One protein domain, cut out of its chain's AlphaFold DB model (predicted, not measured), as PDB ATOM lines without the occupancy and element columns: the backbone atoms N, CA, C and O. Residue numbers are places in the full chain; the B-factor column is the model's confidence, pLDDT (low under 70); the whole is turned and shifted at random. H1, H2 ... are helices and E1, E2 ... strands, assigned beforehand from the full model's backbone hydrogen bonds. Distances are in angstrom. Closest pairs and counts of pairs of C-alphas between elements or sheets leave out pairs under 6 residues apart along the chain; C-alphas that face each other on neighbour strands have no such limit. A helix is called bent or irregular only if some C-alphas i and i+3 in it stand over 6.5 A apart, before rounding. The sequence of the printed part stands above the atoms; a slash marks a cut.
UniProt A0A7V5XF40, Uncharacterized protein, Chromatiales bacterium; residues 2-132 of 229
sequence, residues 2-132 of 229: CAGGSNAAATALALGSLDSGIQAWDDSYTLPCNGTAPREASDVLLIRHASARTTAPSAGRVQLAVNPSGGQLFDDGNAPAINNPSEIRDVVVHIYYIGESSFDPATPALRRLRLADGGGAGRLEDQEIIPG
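This is residues 2 to 132 of the 229 residues of an uncharacterized protein of Chromatiales bacterium (UniProt A0A7V5XF40). One long, strongly twisted antiparallel sheet is built on the long, bent strand E5, with the hairpin E3 and E4 on its first part, E1 and E2 on one side and E6 and E7 on the other. The single helix H1 packs across one face of this sheet, over E6 and E5. The printed part has 131 residues, with one named helix and then seven named strands, in the order H1 E1 E2 E3 E4 E5 E6 E7, and its class is mostly strand. The sheet is branched at E5. The whole is compact, with a radius of gyration of the C-alphas of 16.0 A, and its outline is a rod of 54 by 26 by 23 A.

H1, residues 7 to 15, begins at C-alpha 7 (-25.938, 26.342, 11.845) and is 12.1 A long. E1 is residues 22 to 25, and E2, residues 44 to 54, is 29.1 A long. E3, residues 59 to 67, bends by 70 degrees at residue 62, and E4 is residues 70 to 76. E5, residues 87 to 100, runs 39.3 A from C-alpha 87 (-18.799, 50.534, 17.585) and bends by 55 degrees at residue 97. E6 is residues 108 to 116, 24.0 A long. E7, residues 123 to 131, is 23.6 A long and ends at C-alpha 131 (-19.689, 29.583, -14.286).

The pairing along E5 is staggered. E2 lies on one side of E5, with N 47 and O 94 at 2.8 A; E3, beside residues 87 to 91, and E6, beside residues 93 to 100, lie on the other side, with N 64 and O 89 at 2.8 A and N 113 and O 95 at 2.8 A. The edge strand E1 forms a hairpin with E2, with N 25 and O 44 at 2.9 A. The edge strand E4 forms a hairpin with E3, with N 65 and O 72 at 2.9 A. E5, E6 and E7 form a meander, each strand the antiparallel neighbour of the one before; in E6 and the edge strand E7, N 112 and O 127 are 2.8 A apart. H1 is on the sheet at a height of 8.2 A, over E6 and only just over E5, on which 3 of its 9 C-alphas fall. It runs across the strands, at 90 degrees to E6 on the local plane. The closest C-alphas of H1 and E5 are those of Ala 14 and Val 93, 6.2 A apart. In H1 every O i to N i+4 pair is within hydrogen-bond range.

The two farthest C-alphas, of Asn 83 and Ala 106, are 54.4 A apart. The printed part has no cut. The link from E1 to E2, residues 26 to 43, is long. Mean pLDDT of the printed part is 83.8; residues 2 to 19, 83 to 85 and 118 to 122 are under 70.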
ATOM      1  N   CYS A   2     -26.478  25.531   3.746       49.44
ATOM      2  CA  CYS A   2     -25.631  24.332   3.651       49.44
ATOM      3  C   CYS A   2     -26.490  23.066   3.592       49.44
ATOM      4  O   CYS A   2     -27.243  22.783   4.526       49.44
ATOM      5  N   ALA A   3     -26.397  22.312   2.501       41.56
ATOM      6  CA  ALA A   3     -27.068  21.029   2.397       41.56
ATOM      7  C   ALA A   3     -26.341  20.035   3.318       41.56
ATOM      8  O   ALA A   3     -25.357  19.421   2.928       41.56
ATOM      9  N   GLY A   4     -26.779  19.919   4.574       44.06
ATOM     10  CA  GLY A   4     -26.230  18.961   5.546       44.06
ATOM     11  C   GLY A   4     -25.235  19.516   6.576       44.06
ATOM     12  O   GLY A   4     -24.805  18.763   7.441       44.06
ATOM     13  N   GLY A   5     -24.918  20.816   6.553       47.38
ATOM     14  CA  GLY A   5     -24.168  21.481   7.630       47.38
ATOM     15  C   GLY A   5     -25.118  22.148   8.629       47.38
ATOM     16  O   GLY A   5     -26.000  22.903   8.223       47.38
ATOM     17  N   SER A   6     -24.968  21.888   9.931       53.66
ATOM     18  CA  SER A   6     -25.761  22.576  10.962       53.66
ATOM     19  C   SER A   6     -25.358  24.057  11.073       53.66
ATOM     20  O   SER A   6     -24.217  24.423  10.790       53.66
ATOM     21  N   ASN A   7     -26.256  24.930  11.551       58.50
ATOM     22  CA  ASN A   7     -25.938  26.342  11.845       58.50
ATOM     23  C   ASN A   7     -24.738  26.501  12.817       58.50
ATOM     24  O   ASN A   7     -24.081  27.542  12.849       58.50
ATOM     25  N   ALA A   8     -24.405  25.447  13.573       59.91
ATOM     26  CA  ALA A   8     -23.231  25.398  14.438       59.91
ATOM     27  C   ALA A   8     -21.911  25.293  13.650       59.91
ATOM     28  O   ALA A   8     -20.936  25.934  14.025       59.91
ATOM     29  N   ALA A   9     -21.876  24.559  12.532       61.78
ATOM     30  CA  ALA A   9     -20.699  24.460  11.663       61.78
ATOM     31  C   ALA A   9     -20.391  25.785  10.946       61.78
ATOM     32  O   ALA A   9     -19.235  26.187  10.843       61.78
ATOM     33  N   ALA A  10     -21.438  26.486  10.501       59.34
ATOM     34  CA  ALA A  10     -21.340  27.825   9.923       59.34
ATOM     35  C   ALA A  10     -20.748  28.832  10.920       59.34
ATOM     36  O   ALA A  10     -19.816  29.562  10.591       59.34
ATOM     37  N   THR A  11     -21.259  28.820  12.151       62.69
ATOM     38  CA  THR A  11     -20.768  29.667  13.241       62.69
ATOM     39  C   THR A  11     -19.335  29.297  13.640       62.69
ATOM     40  O   THR A  11     -18.503  30.182  13.784       62.69
ATOM     41  N   ALA A  12     -18.992  28.009  13.732       67.31
ATOM     42  CA  ALA A  12     -17.629  27.566  14.041       67.31
ATOM     43  C   ALA A  12     -16.614  27.953  12.951       67.31
ATOM     44  O   ALA A  12     -15.525  28.415  13.266       67.31
ATOM     45  N   LEU A  13     -16.969  27.846  11.668       66.88
ATOM     46  CA  LEU A  13     -16.127  28.322  10.561       66.88
ATOM     47  C   LEU A  13     -15.984  29.846  10.540       66.88
ATOM     48  O   LEU A  13     -14.914  30.371  10.221       66.88
ATOM     49  N   ALA A  14     -17.066  30.559  10.854       61.31
ATOM     50  CA  ALA A  14     -17.088  32.014  10.881       61.31
ATOM     51  C   ALA A  14     -16.356  32.600  12.099       61.31
ATOM     52  O   ALA A  14     -15.811  33.693  11.989       61.31
ATOM     53  N   LEU A  15     -16.334  31.886  13.231       65.06
ATOM     54  CA  LEU A  15     -15.864  32.403  14.521       65.06
ATOM     55  C   LEU A  15     -14.689  31.632  15.148       65.06
ATOM     56  O   LEU A  15     -14.181  32.051  16.181       65.06
ATOM     57  N   GLY A  16     -14.261  30.508  14.567       63.28
ATOM     58  CA  GLY A  16     -13.322  29.571  15.201       63.28
ATOM     59  C   GLY A  16     -11.863  30.029  15.269       63.28
ATOM     60  O   GLY A  16     -11.103  29.489  16.062       63.28
ATOM     61  N   SER A  17     -11.469  31.023  14.469       65.81
ATOM     62  CA  SER A  17     -10.130  31.629  14.490       65.81
ATOM     63  C   SER A  17     -10.256  33.093  14.072       65.81
ATOM     64  O   SER A  17     -10.285  33.437  12.890       65.81
ATOM     65  N   LEU A  18     -10.455  33.951  15.074       65.06
ATOM     66  CA  LEU A  18     -10.651  35.399  14.910       65.06
ATOM     67  C   LEU A  18      -9.334  36.165  14.770       65.06
ATOM     68  O   LEU A  18      -9.335  37.332  14.393       65.06
ATOM     69  N   ASP A  19      -8.230  35.495  15.076       66.44
ATOM     70  CA  ASP A  19      -6.858  35.940  14.878       66.44
ATOM     71  C   ASP A  19      -6.412  35.844  13.410       66.44
ATOM     72  O   ASP A  19      -5.488  36.544  13.004       66.44
ATOM     73  N   SER A  20      -7.108  35.051  12.587       77.00
ATOM     74  CA  SER A  20      -6.823  34.896  11.157       77.00
ATOM     75  C   SER A  20      -7.969  35.426  10.288       77.00
ATOM     76  O   SER A  20      -8.987  34.760  10.071       77.00
ATOM     77  N   GLY A  21      -7.784  36.632   9.741       84.12
ATOM     78  CA  GLY A  21      -8.712  37.242   8.776       84.12
ATOM     79  C   GLY A  21      -8.707  36.570   7.396       84.12
ATOM     80  O   GLY A  21      -9.611  36.798   6.591       84.12
ATOM     81  N   ILE A  22      -7.712  35.728   7.126       88.38
ATOM     82  CA  ILE A  22      -7.588  34.943   5.904       88.38
ATOM     83  C   ILE A  22      -7.096  33.536   6.225       88.38
ATOM     84  O   ILE A  22      -6.236  33.365   7.083       88.38
ATOM     85  N   GLN A  23      -7.661  32.541   5.546       89.69
ATOM     86  CA  GLN A  23      -7.250  31.139   5.599       89.69
ATOM     87  C   GLN A  23      -7.466  30.511   4.227       89.69
ATOM     88  O   GLN A  23      -8.342  30.955   3.484       89.69
ATOM     89  N   ALA A  24      -6.703  29.476   3.904       92.25
ATOM     90  CA  ALA A  24      -6.950  28.668   2.724       92.25
ATOM     91  C   ALA A  24      -6.725  27.186   3.028       92.25
ATOM     92  O   ALA A  24      -6.055  26.848   4.005       92.25
ATOM     93  N   TRP A  25      -7.367  26.338   2.231       93.12
ATOM     94  CA  TRP A  25      -7.157  24.899   2.218       93.12
ATOM     95  C   TRP A  25      -6.673  24.529   0.842       93.12
ATOM     96  O   TRP A  25      -7.312  24.882  -0.150       93.12
ATOM     97  N   ASP A  26      -5.568  23.819   0.850       93.19
ATOM     98  CA  ASP A  26      -4.906  23.347  -0.335       93.19
ATOM     99  C   ASP A  26      -5.552  22.049  -0.838       93.19
ATOM    100  O   ASP A  26      -5.911  21.167  -0.038       93.19
ATOM    101  N   ASP A  27      -5.773  22.004  -2.152       92.69
ATOM    102  CA  ASP A  27      -6.240  20.871  -2.955       92.69
ATOM    103  C   ASP A  27      -7.517  20.137  -2.529       92.69
ATOM    104  O   ASP A  27      -7.942  19.168  -3.169       92.69
ATOM    105  N   SER A  28      -8.168  20.586  -1.461       89.62
ATOM    106  CA  SER A  28      -9.220  19.831  -0.802       89.62
ATOM    107  C   SER A  28     -10.263  20.719  -0.138       89.62
ATOM    108  O   SER A  28      -9.988  21.704   0.552       89.62
ATOM    109  N   TYR A  29     -11.520  20.298  -0.274       91.19
ATOM    110  CA  TYR A  29     -12.633  20.896   0.444       91.19
ATOM    111  C   TYR A  29     -12.916  20.098   1.722       91.19
ATOM    112  O   TYR A  29     -13.606  19.080   1.706       91.19
ATOM    113  N   THR A  30     -12.412  20.577   2.860       86.81
ATOM    114  CA  THR A  30     -12.558  19.899   4.169       86.81
ATOM    115  C   THR A  30     -13.492  20.632   5.136       86.81
ATOM    116  O   THR A  30     -13.522  20.359   6.339       86.81
ATOM    117  N   LEU A  31     -14.290  21.576   4.629       84.25
ATOM    118  CA  LEU A  31     -15.162  22.392   5.465       84.25
ATOM    119  C   LEU A  31     -16.407  21.613   5.929       84.25
ATOM    120  O   LEU A  31     -17.017  20.895   5.140       84.25
ATOM    121  N   PRO A  32     -16.881  21.824   7.171       76.56
ATOM    122  CA  PRO A  32     -18.053  21.130   7.717       76.56
ATOM    123  C   PRO A  32     -19.397  21.504   7.062       76.56
ATOM    124  O   PRO A  32     -20.417  20.873   7.332       76.56
ATOM    125  N   CYS A  33     -19.436  22.549   6.232       76.50
ATOM    126  CA  CYS A  33     -20.574  22.830   5.361       76.50
ATOM    127  C   CYS A  33     -20.342  22.123   4.031       76.50
ATOM    128  O   CYS A  33     -19.370  22.457   3.367       76.50
ATOM    129  N   ASN A  34     -21.227  21.226   3.598       78.81
ATOM    130  CA  ASN A  34     -21.107  20.647   2.259       78.81
ATOM    131  C   ASN A  34     -21.263  21.753   1.204       78.81
ATOM    132  O   ASN A  34     -22.294  22.435   1.172       78.81
ATOM    133  N   GLY A  35     -20.238  21.935   0.370       85.69
ATOM    134  CA  GLY A  35     -20.342  22.740  -0.843       85.69
ATOM    135  C   GLY A  35     -21.150  22.017  -1.923       85.69
ATOM    136  O   GLY A  35     -21.541  20.858  -1.775       85.69
ATOM    137  N   THR A  36     -21.396  22.702  -3.033       92.75
ATOM    138  CA  THR A  36     -22.060  22.135  -4.210       92.75
ATOM    139  C   THR A  36     -21.023  21.411  -5.063       92.75
ATOM    140  O   THR A  36     -20.365  22.048  -5.883       92.75
ATOM    141  N   ALA A  37     -20.861  20.106  -4.810       93.81
ATOM    142  CA  ALA A  37     -19.899  19.222  -5.478       93.81
ATOM    143  C   ALA A  37     -18.514  19.881  -5.653       93.81
ATOM    144  O   ALA A  37     -18.118  20.199  -6.777       93.81
ATOM    145  N   PRO A  38     -17.806  20.168  -4.538       94.62
ATOM    146  CA  PRO A  38     -16.492  20.789  -4.597       94.62
ATOM    147  C   PRO A  38     -15.540  19.977  -5.468       94.62
ATOM    148  O   PRO A  38     -15.555  18.746  -5.441       94.62
ATOM    149  N   ARG A  39     -14.725  20.679  -6.243       94.81
ATOM    150  CA  ARG A  39     -13.771  20.067  -7.157       94.81
ATOM    151  C   ARG A  39     -12.439  19.823  -6.448       94.81
ATOM    152  O   ARG A  39     -11.900  20.744  -5.848       94.81
ATOM    153  N   GLU A  40     -11.927  18.602  -6.549       92.81
ATOM    154  CA  GLU A  40     -10.593  18.222  -6.059       92.81
ATOM    155  C   GLU A  40      -9.478  18.982  -6.800       92.81
ATOM    156  O   GLU A  40      -9.684  19.445  -7.931       92.81
ATOM    157  N   ALA A  41      -8.298  19.073  -6.177       93.75
ATOM    158  CA  ALA A  41      -7.131  19.797  -6.697       93.75
ATOM    159  C   ALA A  41      -7.402  21.292  -6.969       93.75
ATOM    160  O   ALA A  41      -6.815  21.900  -7.862       93.75
ATOM    161  N   SER A  42      -8.410  21.859  -6.303       96.62
ATOM    162  CA  SER A  42      -8.696  23.290  -6.268       96.62
ATOM    163  C   SER A  42      -8.770  23.734  -4.823       96.62
ATOM    164  O   SER A  42      -9.400  23.082  -3.987       96.62
ATOM    165  N   ASP A  43      -8.216  24.901  -4.567       97.12
ATOM    166  CA  ASP A  43      -8.115  25.449  -3.235       97.12
ATOM    167  C   ASP A  43      -9.446  26.038  -2.789       97.12
ATOM    168  O   ASP A  43     -10.318  26.449  -3.573       97.12
ATOM    169  N   VAL A  44      -9.552  26.188  -1.477       95.88
ATOM    170  CA  VAL A  44     -10.619  26.934  -0.828       95.88
ATOM    171  C   VAL A  44     -10.025  28.167  -0.169       95.88
ATOM    172  O   VAL A  44      -9.143  28.047   0.669       95.88
ATOM    173  N   LEU A  45     -10.544  29.358  -0.476       95.06
ATOM    174  CA  LEU A  45     -10.124  30.613   0.158       95.06
ATOM    175  C   LEU A  45     -11.204  31.133   1.098       95.06
ATOM    176  O   LEU A  45     -12.300  31.478   0.660       95.06
ATOM    177  N   LEU A  46     -10.865  31.320   2.367       91.75
ATOM    178  CA  LEU A  46     -11.718  31.957   3.354       91.75
ATOM    179  C   LEU A  46     -11.201  33.346   3.727       91.75
ATOM    180  O   LEU A  46     -10.030  33.546   4.035       91.75
ATOM    181  N   ILE A  47     -12.124  34.307   3.771       91.00
ATOM    182  CA  ILE A  47     -11.894  35.687   4.201       91.00
ATOM    183  C   ILE A  47     -12.901  36.039   5.297       91.00
ATOM    184  O   ILE A  47     -14.107  35.863   5.105       91.00
ATOM    185  N   ARG A  48     -12.419  36.590   6.416       88.38
ATOM    186  CA  ARG A  48     -13.224  37.137   7.522       88.38
ATOM    187  C   ARG A  48     -12.838  38.584   7.771       88.38
ATOM    188  O   ARG A  48     -11.658  38.906   7.878       88.38
ATOM    189  N   HIS A  49     -13.821  39.462   7.910       88.00
ATOM    190  CA  HIS A  49     -13.571  40.834   8.338       88.00
ATOM    191  C   HIS A  49     -14.811  41.462   8.977       88.00
ATOM    192  O   HIS A  49     -15.941  41.047   8.727       88.00
ATOM    193  N   ALA A  50     -14.611  42.513   9.769       88.50
ATOM    194  CA  ALA A  50     -15.702  43.383  10.188       88.50
ATOM    195  C   ALA A  50     -16.115  44.309   9.035       88.50
ATOM    196  O   ALA A  50     -15.289  44.732   8.218       88.50
ATOM    197  N   SER A  51     -17.396  44.646   8.949       91.06
ATOM    198  CA  SER A  51     -17.893  45.576   7.945       91.06
ATOM    199  C   SER A  51     -17.348  46.992   8.182       91.06
ATOM    200  O   SER A  51     -17.098  47.435   9.308       91.06
ATOM    201  N   ALA A  52     -17.173  47.748   7.096       88.75
ATOM    202  CA  ALA A  52     -16.654  49.115   7.165       88.75
ATOM    203  C   ALA A  52     -17.641  50.112   7.802       88.75
ATOM    204  O   ALA A  52     -17.238  51.203   8.204       88.75
ATOM    205  N   ARG A  53     -18.922  49.748   7.923       91.19
ATOM    206  CA  ARG A  53     -19.983  50.603   8.469       91.19
ATOM    207  C   ARG A  53     -20.390  50.123   9.852       91.19
ATOM    208  O   ARG A  53     -20.512  48.924  10.070       91.19
ATOM    209  N   THR A  54     -20.664  51.066  10.744       93.12
ATOM    210  CA  THR A  54     -21.315  50.755  12.013       93.12
ATOM    211  C   THR A  54     -22.780  50.399  11.786       93.12
ATOM    212  O   THR A  54     -23.444  51.008  10.940       93.12
ATOM    213  N   THR A  55     -23.295  49.451  12.552       93.12
ATOM    214  CA  THR A  55     -24.676  48.967  12.484       93.12
ATOM    215  C   THR A  55     -25.322  48.985  13.869       93.12
ATOM    216  O   THR A  55     -24.648  49.142  14.884       93.12
ATOM    217  N   ALA A  56     -26.652  48.895  13.919       92.81
ATOM    218  CA  ALA A  56     -27.365  48.696  15.177       92.81
ATOM    219  C   ALA A  56     -27.322  47.206  15.575       92.81
ATOM    220  O   ALA A  56     -27.223  46.356  14.683       92.81
ATOM    221  N   PRO A  57     -27.435  46.874  16.875       91.44
ATOM    222  CA  PRO A  57     -27.597  45.492  17.317       91.44
ATOM    223  C   PRO A  57     -28.795  44.824  16.626       91.44
ATOM    224  O   PRO A  57     -29.876  45.410  16.557       91.44
ATOM    225  N   SER A  58     -28.619  43.600  16.132       89.56
ATOM    226  CA  SER A  58     -29.671  42.830  15.470       89.56
ATOM    227  C   SER A  58     -29.584  41.358  15.850       89.56
ATOM    228  O   SER A  58     -28.598  40.689  15.554       89.56
ATOM    229  N   ALA A  59     -30.657  40.826  16.434       87.50
ATOM    230  CA  ALA A  59     -30.743  39.405  16.750       87.50
ATOM    231  C   ALA A  59     -30.653  38.536  15.481       87.50
ATOM    232  O   ALA A  59     -31.225  38.860  14.437       87.50
ATOM    233  N   GLY A  60     -29.934  37.420  15.575       81.19
ATOM    234  CA  GLY A  60     -29.688  36.466  14.496       81.19
ATOM    235  C   GLY A  60     -28.649  36.897  13.459       81.19
ATOM    236  O   GLY A  60     -28.466  36.170  12.478       81.19
ATOM    237  N   ARG A  61     -27.983  38.040  13.664       85.62
ATOM    238  CA  ARG A  61     -26.860  38.520  12.855       85.62
ATOM    239  C   ARG A  61     -25.590  38.464  13.684       85.62
ATOM    240  O   ARG A  61     -25.550  39.020  14.770       85.62
ATOM    241  N   VAL A  62     -24.540  37.860  13.140       86.31
ATOM    242  CA  VAL A  62     -23.232  37.862  13.799       86.31
ATOM    243  C   VAL A  62     -22.621  39.254  13.685       86.31
ATOM    244  O   VAL A  62     -22.357  39.751  12.585       86.31
ATOM    245  N   GLN A  63     -22.405  39.887  14.830       88.94
ATOM    246  CA  GLN A  63     -21.877  41.235  14.948       88.94
ATOM    247  C   GLN A  63     -20.695  41.263  15.907       88.94
ATOM    248  O   GLN A  63     -20.531  40.409  16.773       88.94
ATOM    249  N   LEU A  64     -19.855  42.269  15.725       88.88
ATOM    250  CA  LEU A  64     -18.678  42.542  16.523       88.88
ATOM    251  C   LEU A  64     -18.870  43.906  17.188       88.88
ATOM    252  O   LEU A  64     -18.936  44.923  16.499       88.88
ATOM    253  N   ALA A  65     -18.953  43.924  18.515       91.06
ATOM    254  CA  ALA A  65     -18.821  45.142  19.300       91.06
ATOM    255  C   ALA A  65     -17.331  45.379  19.548       91.06
ATOM    256  O   ALA A  65     -16.667  44.524  20.125       91.06
ATOM    257  N   VAL A  66     -16.799  46.513  19.109       88.88
ATOM    258  CA  VAL A  66     -15.379  46.866  19.231       88.88
ATOM    259  C   VAL A  66     -15.200  48.227  19.866       88.88
ATOM    260  O   VAL A  66     -15.965  49.158  19.630       88.88
ATOM    261  N   ASN A  67     -14.146  48.351  20.656       87.19
ATOM    262  CA  ASN A  67     -13.633  49.611  21.160       87.19
ATOM    263  C   ASN A  67     -12.089  49.541  21.210       87.19
ATOM    264  O   ASN A  67     -11.510  48.493  20.916       87.19
ATOM    265  N   PRO A  68     -11.388  50.623  21.590       84.19
ATOM    266  CA  PRO A  68      -9.922  50.607  21.656       84.19
ATOM    267  C   PRO A  68      -9.323  49.578  22.629       84.19
ATOM    268  O   PRO A  68      -8.144  49.265  22.529       84.19
ATOM    269  N   SER A  69     -10.108  49.071  23.584       81.44
ATOM    270  CA  SER A  69      -9.676  48.083  24.581       81.44
ATOM    271  C   SER A  69      -9.960  46.629  24.189       81.44
ATOM    272  O   SER A  69      -9.522  45.726  24.897       81.44
ATOM    273  N   GLY A  70     -10.672  46.382  23.087       80.12
ATOM    274  CA  GLY A  70     -10.947  45.034  22.601       80.12
ATOM    275  C   GLY A  70     -12.231  44.922  21.788       80.12
ATOM    276  O   GLY A  70     -12.919  45.907  21.513       80.12
ATOM    277  N   GLY A  71     -12.561  43.691  21.406       85.75
ATOM    278  CA  GLY A  71     -13.791  43.375  20.691       85.75
ATOM    279  C   GLY A  71     -14.449  42.105  21.210       85.75
ATOM    280  O   GLY A  71     -13.771  41.184  21.658       85.75
ATOM    281  N   GLN A  72     -15.776  42.062  21.142       86.69
ATOM    282  CA  GLN A  72     -16.579  40.906  21.509       86.69
ATOM    283  C   GLN A  72     -17.640  40.644  20.443       86.69
ATOM    284  O   GLN A  72     -18.361  41.549  20.016       86.69
ATOM    285  N   LEU A  73     -17.728  39.387  20.014       85.75
ATOM    286  CA  LEU A  73     -18.775  38.925  19.115       85.75
ATOM    287  C   LEU A  73     -20.078  38.683  19.864       85.75
ATOM    288  O   LEU A  73     -20.066  38.236  21.011       85.75
ATOM    289  N   PHE A  74     -21.188  38.932  19.185       84.94
ATOM    290  CA  PHE A  74     -22.532  38.650  19.668       84.94
ATOM    291  C   PHE A  74     -23.486  38.467  18.485       84.94
ATOM    292  O   PHE A  74     -23.219  38.939  17.378       84.94
ATOM    293  N   ASP A  75     -24.595  37.772  18.708       84.50
ATOM    294  CA  ASP A  75     -25.626  37.535  17.696       84.50
ATOM    295  C   ASP A  75     -27.054  37.509  18.260       84.50
ATOM    296  O   ASP A  75     -28.019  37.318  17.522       84.50
ATOM    297  N   ASP A  76     -27.222  37.749  19.556       85.56
ATOM    298  CA  ASP A  76     -28.510  37.763  20.253       85.56
ATOM    299  C   ASP A  76     -29.233  39.120  20.156       85.56
ATOM    300  O   ASP A  76     -30.368  39.267  20.611       85.56
ATOM    301  N   GLY A  77     -28.591  40.113  19.536       87.19
ATOM    302  CA  GLY A  77     -29.087  41.482  19.431       87.19
ATOM    303  C   GLY A  77     -28.875  42.322  20.692       87.19
ATOM    304  O   GLY A  77     -29.271  43.486  20.699       87.19
ATOM    305  N   ASN A  78     -28.225  41.787  21.727       89.38
ATOM    306  CA  ASN A  78     -27.868  42.528  22.929       89.38
ATOM    307  C   ASN A  78     -26.382  42.872  22.869       89.38
ATOM    308  O   ASN A  78     -25.519  42.035  23.125       89.38
ATOM    309  N   ALA A  79     -26.073  44.123  22.527       86.88
ATOM    310  CA  ALA A  79     -24.687  44.568  22.462       86.88
ATOM    311  C   ALA A  79     -23.972  44.328  23.806       86.88
ATOM    312  O   ALA A  79     -24.461  44.796  24.842       86.88
ATOM    313  N   PRO A  80     -22.813  43.647  23.809       86.69
ATOM    314  CA  PRO A  80     -22.049  43.450  25.022       86.69
ATOM    315  C   PRO A  80     -21.637  44.785  25.640       86.69
ATOM    316  O   PRO A  80     -21.180  45.700  24.947       86.69
ATOM    317  N   ALA A  81     -21.765  44.884  26.962       79.75
ATOM    318  CA  ALA A  81     -21.269  46.020  27.723       79.75
ATOM    319  C   ALA A  81     -19.741  45.931  27.832       79.75
ATOM    320  O   ALA A  81     -19.196  45.481  28.838       79.75
ATOM    321  N   ILE A  82     -19.041  46.347  26.780       75.75
ATOM    322  CA  ILE A  82     -17.605  46.605  26.855       75.75
ATOM    323  C   ILE A  82     -17.404  48.014  27.423       75.75
ATOM    324  O   ILE A  82     -18.087  48.952  27.023       75.75
ATOM    325  N   ASN A  83     -16.531  48.166  28.422       62.28
ATOM    326  CA  ASN A  83     -16.296  49.449  29.095       62.28
ATOM    327  C   ASN A  83     -15.867  50.496  28.040       62.28
ATOM    328  O   ASN A  83     -14.818  50.285  27.437       62.28
ATOM    329  N   ASN A  84     -16.638  51.582  27.838       68.19
ATOM    330  CA  ASN A  84     -16.545  52.643  26.792       68.19
ATOM    331  C   ASN A  84     -17.521  52.475  25.608       68.19
ATOM    332  O   ASN A  84     -17.918  51.350  25.316       68.19
ATOM    333  N   PRO A  85     -17.912  53.561  24.898       63.38
ATOM    334  CA  PRO A  85     -18.752  53.428  23.709       63.38
ATOM    335  C   PRO A  85     -18.108  52.468  22.705       63.38
ATOM    336  O   PRO A  85     -16.951  52.639  22.318       63.38
ATOM    337  N   SER A  86     -18.870  51.448  22.321       79.81
ATOM    338  CA  SER A  86     -18.483  50.451  21.337       79.81
ATOM    339  C   SER A  86     -19.084  50.782  19.982       79.81
ATOM    340  O   SER A  86     -20.244  51.182  19.865       79.81
ATOM    341  N   GLU A  87     -18.285  50.615  18.938       90.31
ATOM    342  CA  GLU A  87     -18.799  50.534  17.585       90.31
ATOM    343  C   GLU A  87     -19.258  49.104  17.334       90.31
ATOM    344  O   GLU A  87     -18.533  48.147  17.599       90.31
ATOM    345  N   ILE A  88     -20.458  48.954  16.793       92.12
ATOM    346  CA  ILE A  88     -20.986  47.655  16.388       92.12
ATOM    347  C   ILE A  88     -20.829  47.543  14.883       92.12
ATOM    348  O   ILE A  88     -21.202  48.462  14.155       92.12
ATOM    349  N   ARG A  89     -20.255  46.438  14.417       92.38
ATOM    350  CA  ARG A  89     -20.016  46.156  13.000       92.38
ATOM    351  C   ARG A  89     -20.500  44.756  12.677       92.38
ATOM    352  O   ARG A  89     -20.427  43.859  13.511       92.38
ATOM    353  N   ASP A  90     -20.955  44.552  11.453       90.50
ATOM    354  CA  ASP A  90     -21.365  43.222  11.008       90.50
ATOM    355  C   ASP A  90     -20.128  42.379  10.703       90.50
ATOM    356  O   ASP A  90     -19.167  42.877  10.113       90.50
ATOM    357  N   VAL A  91     -20.155  41.098  11.059       88.62
ATOM    358  CA  VAL A  91     -19.116  40.160  10.634       88.62
ATOM    359  C   VAL A  91     -19.422  39.683   9.222       88.62
ATOM    360  O   VAL A  91     -20.516  39.201   8.927       88.62
ATOM    361  N   VAL A  92     -18.436  39.802   8.341       89.31
ATOM    362  CA  VAL A  92     -18.493  39.327   6.963       89.31
ATOM    363  C   VAL A  92     -17.556  38.138   6.831       89.31
ATOM    364  O   VAL A  92     -16.372  38.237   7.149       89.31
ATOM    365  N   VAL A  93     -18.090  37.026   6.332       88.88
ATOM    366  CA  VAL A  93     -17.305  35.840   5.981       88.88
ATOM    367  C   VAL A  93     -17.649  35.424   4.565       88.88
ATOM    368  O   VAL A  93     -18.828  35.282   4.228       88.88
ATOM    369  N   HIS A  94     -16.614  35.219   3.759       91.69
ATOM    370  CA  HIS A  94     -16.707  34.664   2.420       91.69
ATOM    371  C   HIS A  94     -15.762  33.481   2.290       91.69
ATOM    372  O   HIS A  94     -14.603  33.579   2.677       91.69
ATOM    373  N   ILE A  95     -16.261  32.394   1.719       93.38
ATOM    374  CA  ILE A  95     -15.488  31.196   1.416       93.38
ATOM    375  C   ILE A  95     -15.658  30.928  -0.070       93.38
ATOM    376  O   ILE A  95     -16.777  30.666  -0.503       93.38
ATOM    377  N   TYR A  96     -14.584  31.026  -0.837       96.69
ATOM    378  CA  TYR A  96     -14.559  30.780  -2.271       96.69
ATOM    379  C   TYR A  96     -14.024  29.384  -2.549       96.69
ATOM    380  O   TYR A  96     -13.037  28.981  -1.942       96.69
ATOM    381  N   TYR A  97     -14.680  28.671  -3.454       97.50
ATOM    382  CA  TYR A  97     -14.290  27.331  -3.878       97.50
ATOM    383  C   TYR A  97     -14.807  27.069  -5.299       97.50
ATOM    384  O   TYR A  97     -15.696  27.784  -5.780       97.50
ATOM    385  N   ILE A  98     -14.267  26.049  -5.965       98.06
ATOM    386  CA  ILE A  98     -14.784  25.577  -7.254       98.06
ATOM    387  C   ILE A  98     -15.770  24.439  -7.015       98.06
ATOM    388  O   ILE A  98     -15.462  23.488  -6.303       98.06
ATOM    389  N   GLY A  99     -16.955  24.543  -7.609       96.94
ATOM    390  CA  GLY A  99     -17.982  23.505  -7.561       96.94
ATOM    391  C   GLY A  99     -18.792  23.459  -8.847       96.94
ATOM    392  O   GLY A  99     -18.407  24.058  -9.849       96.94
ATOM    393  N   GLU A 100     -19.930  22.779  -8.830       96.38
ATOM    394  CA  GLU A 100     -20.810  22.684 -10.000       96.38
ATOM    395  C   GLU A 100     -21.677  23.937 -10.180       96.38
ATOM    396  O   GLU A 100     -22.100  24.586  -9.213       96.38
ATOM    397  N   SER A 101     -21.982  24.281 -11.431       96.06
ATOM    398  CA  SER A 101     -22.927  25.345 -11.737       96.06
ATOM    399  C   SER A 101     -24.355  24.923 -11.393       96.06
ATOM    400  O   SER A 101     -24.788  23.793 -11.607       96.06
ATOM    401  N   SER A 102     -25.127  25.876 -10.881       94.56
ATOM    402  CA  SER A 102     -26.550  25.750 -10.598       94.56
ATOM    403  C   SER A 102     -27.414  25.701 -11.864       94.56
ATOM    404  O   SER A 102     -28.585  25.340 -11.763       94.56
ATOM    405  N   PHE A 103     -26.874  26.066 -13.034       92.88
ATOM    406  CA  PHE A 103     -27.576  25.966 -14.319       92.88
ATOM    407  C   PHE A 103     -27.268  24.653 -15.051       92.88
ATOM    408  O   PHE A 103     -28.178  24.020 -15.583       92.88
ATOM    409  N   ASP A 104     -26.000  24.240 -15.051       93.44
ATOM    410  CA  ASP A 104     -25.526  23.002 -15.666       93.44
ATOM    411  C   ASP A 104     -24.464  22.339 -14.772       93.44
ATOM    412  O   ASP A 104     -23.338  22.838 -14.709       93.44
ATOM    413  N   PRO A 105     -24.772  21.205 -14.115       92.94
ATOM    414  CA  PRO A 105     -23.820  20.502 -13.260       92.94
ATOM    415  C   PRO A 105     -22.527  20.065 -13.965       92.94
ATOM    416  O   PRO A 105     -21.489  19.956 -13.326       92.94
ATOM    417  N   ALA A 106     -22.535  19.880 -15.292       91.19
ATOM    418  CA  ALA A 106     -21.315  19.578 -16.051       91.19
ATOM    419  C   ALA A 106     -20.399  20.807 -16.246       91.19
ATOM    420  O   ALA A 106     -19.312  20.710 -16.833       91.19
ATOM    421  N   THR A 107     -20.833  21.980 -15.781       95.19
ATOM    422  CA  THR A 107     -20.082  23.225 -15.842       95.19
ATOM    423  C   THR A 107     -19.521  23.602 -14.475       95.19
ATOM    424  O   THR A 107     -20.285  23.967 -13.588       95.19
ATOM    425  N   PRO A 108     -18.187  23.585 -14.297       96.88
ATOM    426  CA  PRO A 108     -17.541  24.113 -13.104       96.88
ATOM    427  C   PRO A 108     -17.830  25.602 -12.929       96.88
ATOM    428  O   PRO A 108     -17.951  26.341 -13.908       96.88
ATOM    429  N   ALA A 109     -17.916  26.052 -11.688       97.88
ATOM    430  CA  ALA A 109     -18.212  27.425 -11.333       97.88
ATOM    431  C   ALA A 109     -17.410  27.858 -10.108       97.88
ATOM    432  O   ALA A 109     -17.218  27.091  -9.163       97.88
ATOM    433  N   LEU A 110     -17.027  29.135 -10.087       98.31
ATOM    434  CA  LEU A 110     -16.603  29.776  -8.853       98.31
ATOM    435  C   LEU A 110     -17.844  30.000  -7.998       98.31
ATOM    436  O   LEU A 110     -18.785  30.698  -8.395       98.31
ATOM    437  N   ARG A 111     -17.819  29.425  -6.805       97.69
ATOM    438  CA  ARG A 111     -18.891  29.515  -5.823       97.69
ATOM    439  C   ARG A 111     -18.404  30.232  -4.578       97.69
ATOM    440  O   ARG A 111     -17.205  30.348  -4.321       97.69
ATOM    441  N   ARG A 112     -19.355  30.746  -3.807       95.38
ATOM    442  CA  ARG A 112     -19.102  31.434  -2.549       95.38
ATOM    443  C   ARG A 112     -20.091  30.994  -1.489       95.38
ATOM    444  O   ARG A 112     -21.289  31.221  -1.641       95.38
ATOM    445  N   LEU A 113     -19.586  30.491  -0.367       91.12
ATOM    446  CA  LEU A 113     -20.355  30.486   0.872       91.12
ATOM    447  C   LEU A 113     -20.225  31.856   1.533       91.12
ATOM    448  O   LEU A 113     -19.118  32.364   1.711       91.12
ATOM    449  N   ARG A 114     -21.348  32.460   1.912       89.25
ATOM    450  CA  ARG A 114     -21.370  33.710   2.679       89.25
ATOM    451  C   ARG A 114     -22.074  33.524   4.011       89.25
ATOM    452  O   ARG A 114     -23.074  32.810   4.081       89.25
ATOM    453  N   LEU A 115     -21.600  34.222   5.039       86.88
ATOM    454  CA  LEU A 115     -22.348  34.349   6.285       86.88
ATOM    455  C   LEU A 115     -23.599  35.204   6.045       86.88
ATOM    456  O   LEU A 115     -23.537  36.297   5.478       86.88
ATOM    457  N   ALA A 116     -24.745  34.670   6.440       83.88
ATOM    458  CA  ALA A 116     -26.049  35.302   6.357       83.88
ATOM    459  C   ALA A 116     -26.781  35.165   7.698       83.88
ATOM    460  O   ALA A 116     -26.452  34.312   8.524       83.88
ATOM    461  N   ASP A 117     -27.800  35.998   7.895       81.25
ATOM    462  CA  ASP A 117     -28.622  35.980   9.105       81.25
ATOM    463  C   ASP A 117     -29.366  34.637   9.230       81.25
ATOM    464  O   ASP A 117     -29.894  34.117   8.242       81.25
ATOM    465  N   GLY A 118     -29.430  34.059  10.431       65.19
ATOM    466  CA  GLY A 118     -29.900  32.674  10.604       65.19
ATOM    467  C   GLY A 118     -30.808  32.399  11.804       65.19
ATOM    468  O   GLY A 118     -31.090  31.236  12.073       65.19
ATOM    469  N   GLY A 119     -31.323  33.430  12.485       57.31
ATOM    470  CA  GLY A 119     -32.318  33.256  13.555       57.31
ATOM    471  C   GLY A 119     -31.754  32.628  14.837       57.31
ATOM    472  O   GLY A 119     -32.252  31.604  15.290       57.31
ATOM    473  N   GLY A 120     -30.720  33.253  15.412       54.03
ATOM    474  CA  GLY A 120     -30.071  32.847  16.671       54.03
ATOM    475  C   GLY A 120     -28.746  32.089  16.510       54.03
ATOM    476  O   GLY A 120     -28.148  31.706  17.505       54.03
ATOM    477  N   ALA A 121     -28.313  31.861  15.269       59.41
ATOM    478  CA  ALA A 121     -26.952  31.497  14.879       59.41
ATOM    479  C   ALA A 121     -26.765  31.915  13.412       59.41
ATOM    480  O   ALA A 121     -27.723  31.865  12.636       59.41
ATOM    481  N   GLY A 122     -25.568  32.339  13.004       65.81
ATOM    482  CA  GLY A 122     -25.293  32.636  11.595       65.81
ATOM    483  C   GLY A 122     -25.512  31.407  10.701       65.81
ATOM    484  O   GLY A 122     -25.263  30.273  11.113       65.81
ATOM    485  N   ARG A 123     -25.965  31.614   9.458       77.69
ATOM    486  CA  ARG A 123     -26.064  30.549   8.445       77.69
ATOM    487  C   ARG A 123     -25.073  30.793   7.320       77.69
ATOM    488  O   ARG A 123     -24.842  31.937   6.944       77.69
ATOM    489  N   LEU A 124     -24.542  29.728   6.730       81.50
ATOM    490  CA  LEU A 124     -23.814  29.829   5.469       81.50
ATOM    491  C   LEU A 124     -24.775  29.612   4.297       81.50
ATOM    492  O   LEU A 124     -25.544  28.643   4.239       81.50
ATOM    493  N   GLU A 125     -24.743  30.555   3.367       87.00
ATOM    494  CA  GLU A 125     -25.453  30.482   2.100       87.00
ATOM    495  C   GLU A 125     -24.480  30.283   0.957       87.00
ATOM    496  O   GLU A 125     -23.591  31.105   0.754       87.00
ATOM    497  N   ASP A 126     -24.706  29.218   0.201       90.25
ATOM    498  CA  ASP A 126     -24.002  28.936  -1.038       90.25
ATOM    499  C   ASP A 126     -24.585  29.748  -2.195       90.25
ATOM    500  O   ASP A 126     -25.805  29.805  -2.379       90.25
ATOM    501  N   GLN A 127     -23.703  30.390  -2.953       93.69
ATOM    502  CA  GLN A 127     -24.021  31.195  -4.119       93.69
ATOM    503  C   GLN A 127     -23.047  30.875  -5.247       93.69
ATOM    504  O   GLN A 127     -21.832  30.933  -5.062       93.69
ATOM    505  N   GLU A 128     -23.578  30.624  -6.439       96.38
ATOM    506  CA  GLU A 128     -22.769  30.698  -7.650       96.38
ATOM    507  C   GLU A 128     -22.371  32.156  -7.902       96.38
ATOM    508  O   GLU A 128     -23.211  33.055  -7.814       96.38
ATOM    509  N   ILE A 129     -21.093  32.392  -8.196       97.44
ATOM    510  CA  ILE A 129     -20.584  33.711  -8.581       97.44
ATOM    511  C   ILE A 129     -20.488  33.807 -10.097       97.44
ATOM    512  O   ILE A 129     -21.001  34.758 -10.684       97.44
ATOM    513  N   ILE A 130     -19.812  32.838 -10.715       95.75
ATOM    514  CA  ILE A 130     -19.615  32.800 -12.162       95.75
ATOM    515  C   ILE A 130     -19.325  31.361 -12.625       95.75
ATOM    516  O   ILE A 130     -18.456  30.703 -12.043       95.75
ATOM    517  N   PRO A 131     -20.025  30.854 -13.656       97.25
ATOM    518  CA  PRO A 131     -19.689  29.583 -14.286       97.25
ATOM    519  C   PRO A 131     -18.427  29.706 -15.151       97.25
ATOM    520  O   PRO A 131     -18.003  30.799 -15.521       97.25
ATOM    521  N   GLY A 132     -17.831  28.571 -15.502       97.00
ATOM    522  CA  GLY A 132     -16.654  28.497 -16.364       97.00
ATOM    523  C   GLY A 132     -15.318  28.688 -15.641       97.00
ATOM    524  O   GLY A 132     -14.292  28.800 -16.306       97.00
TER     525      GLY A 132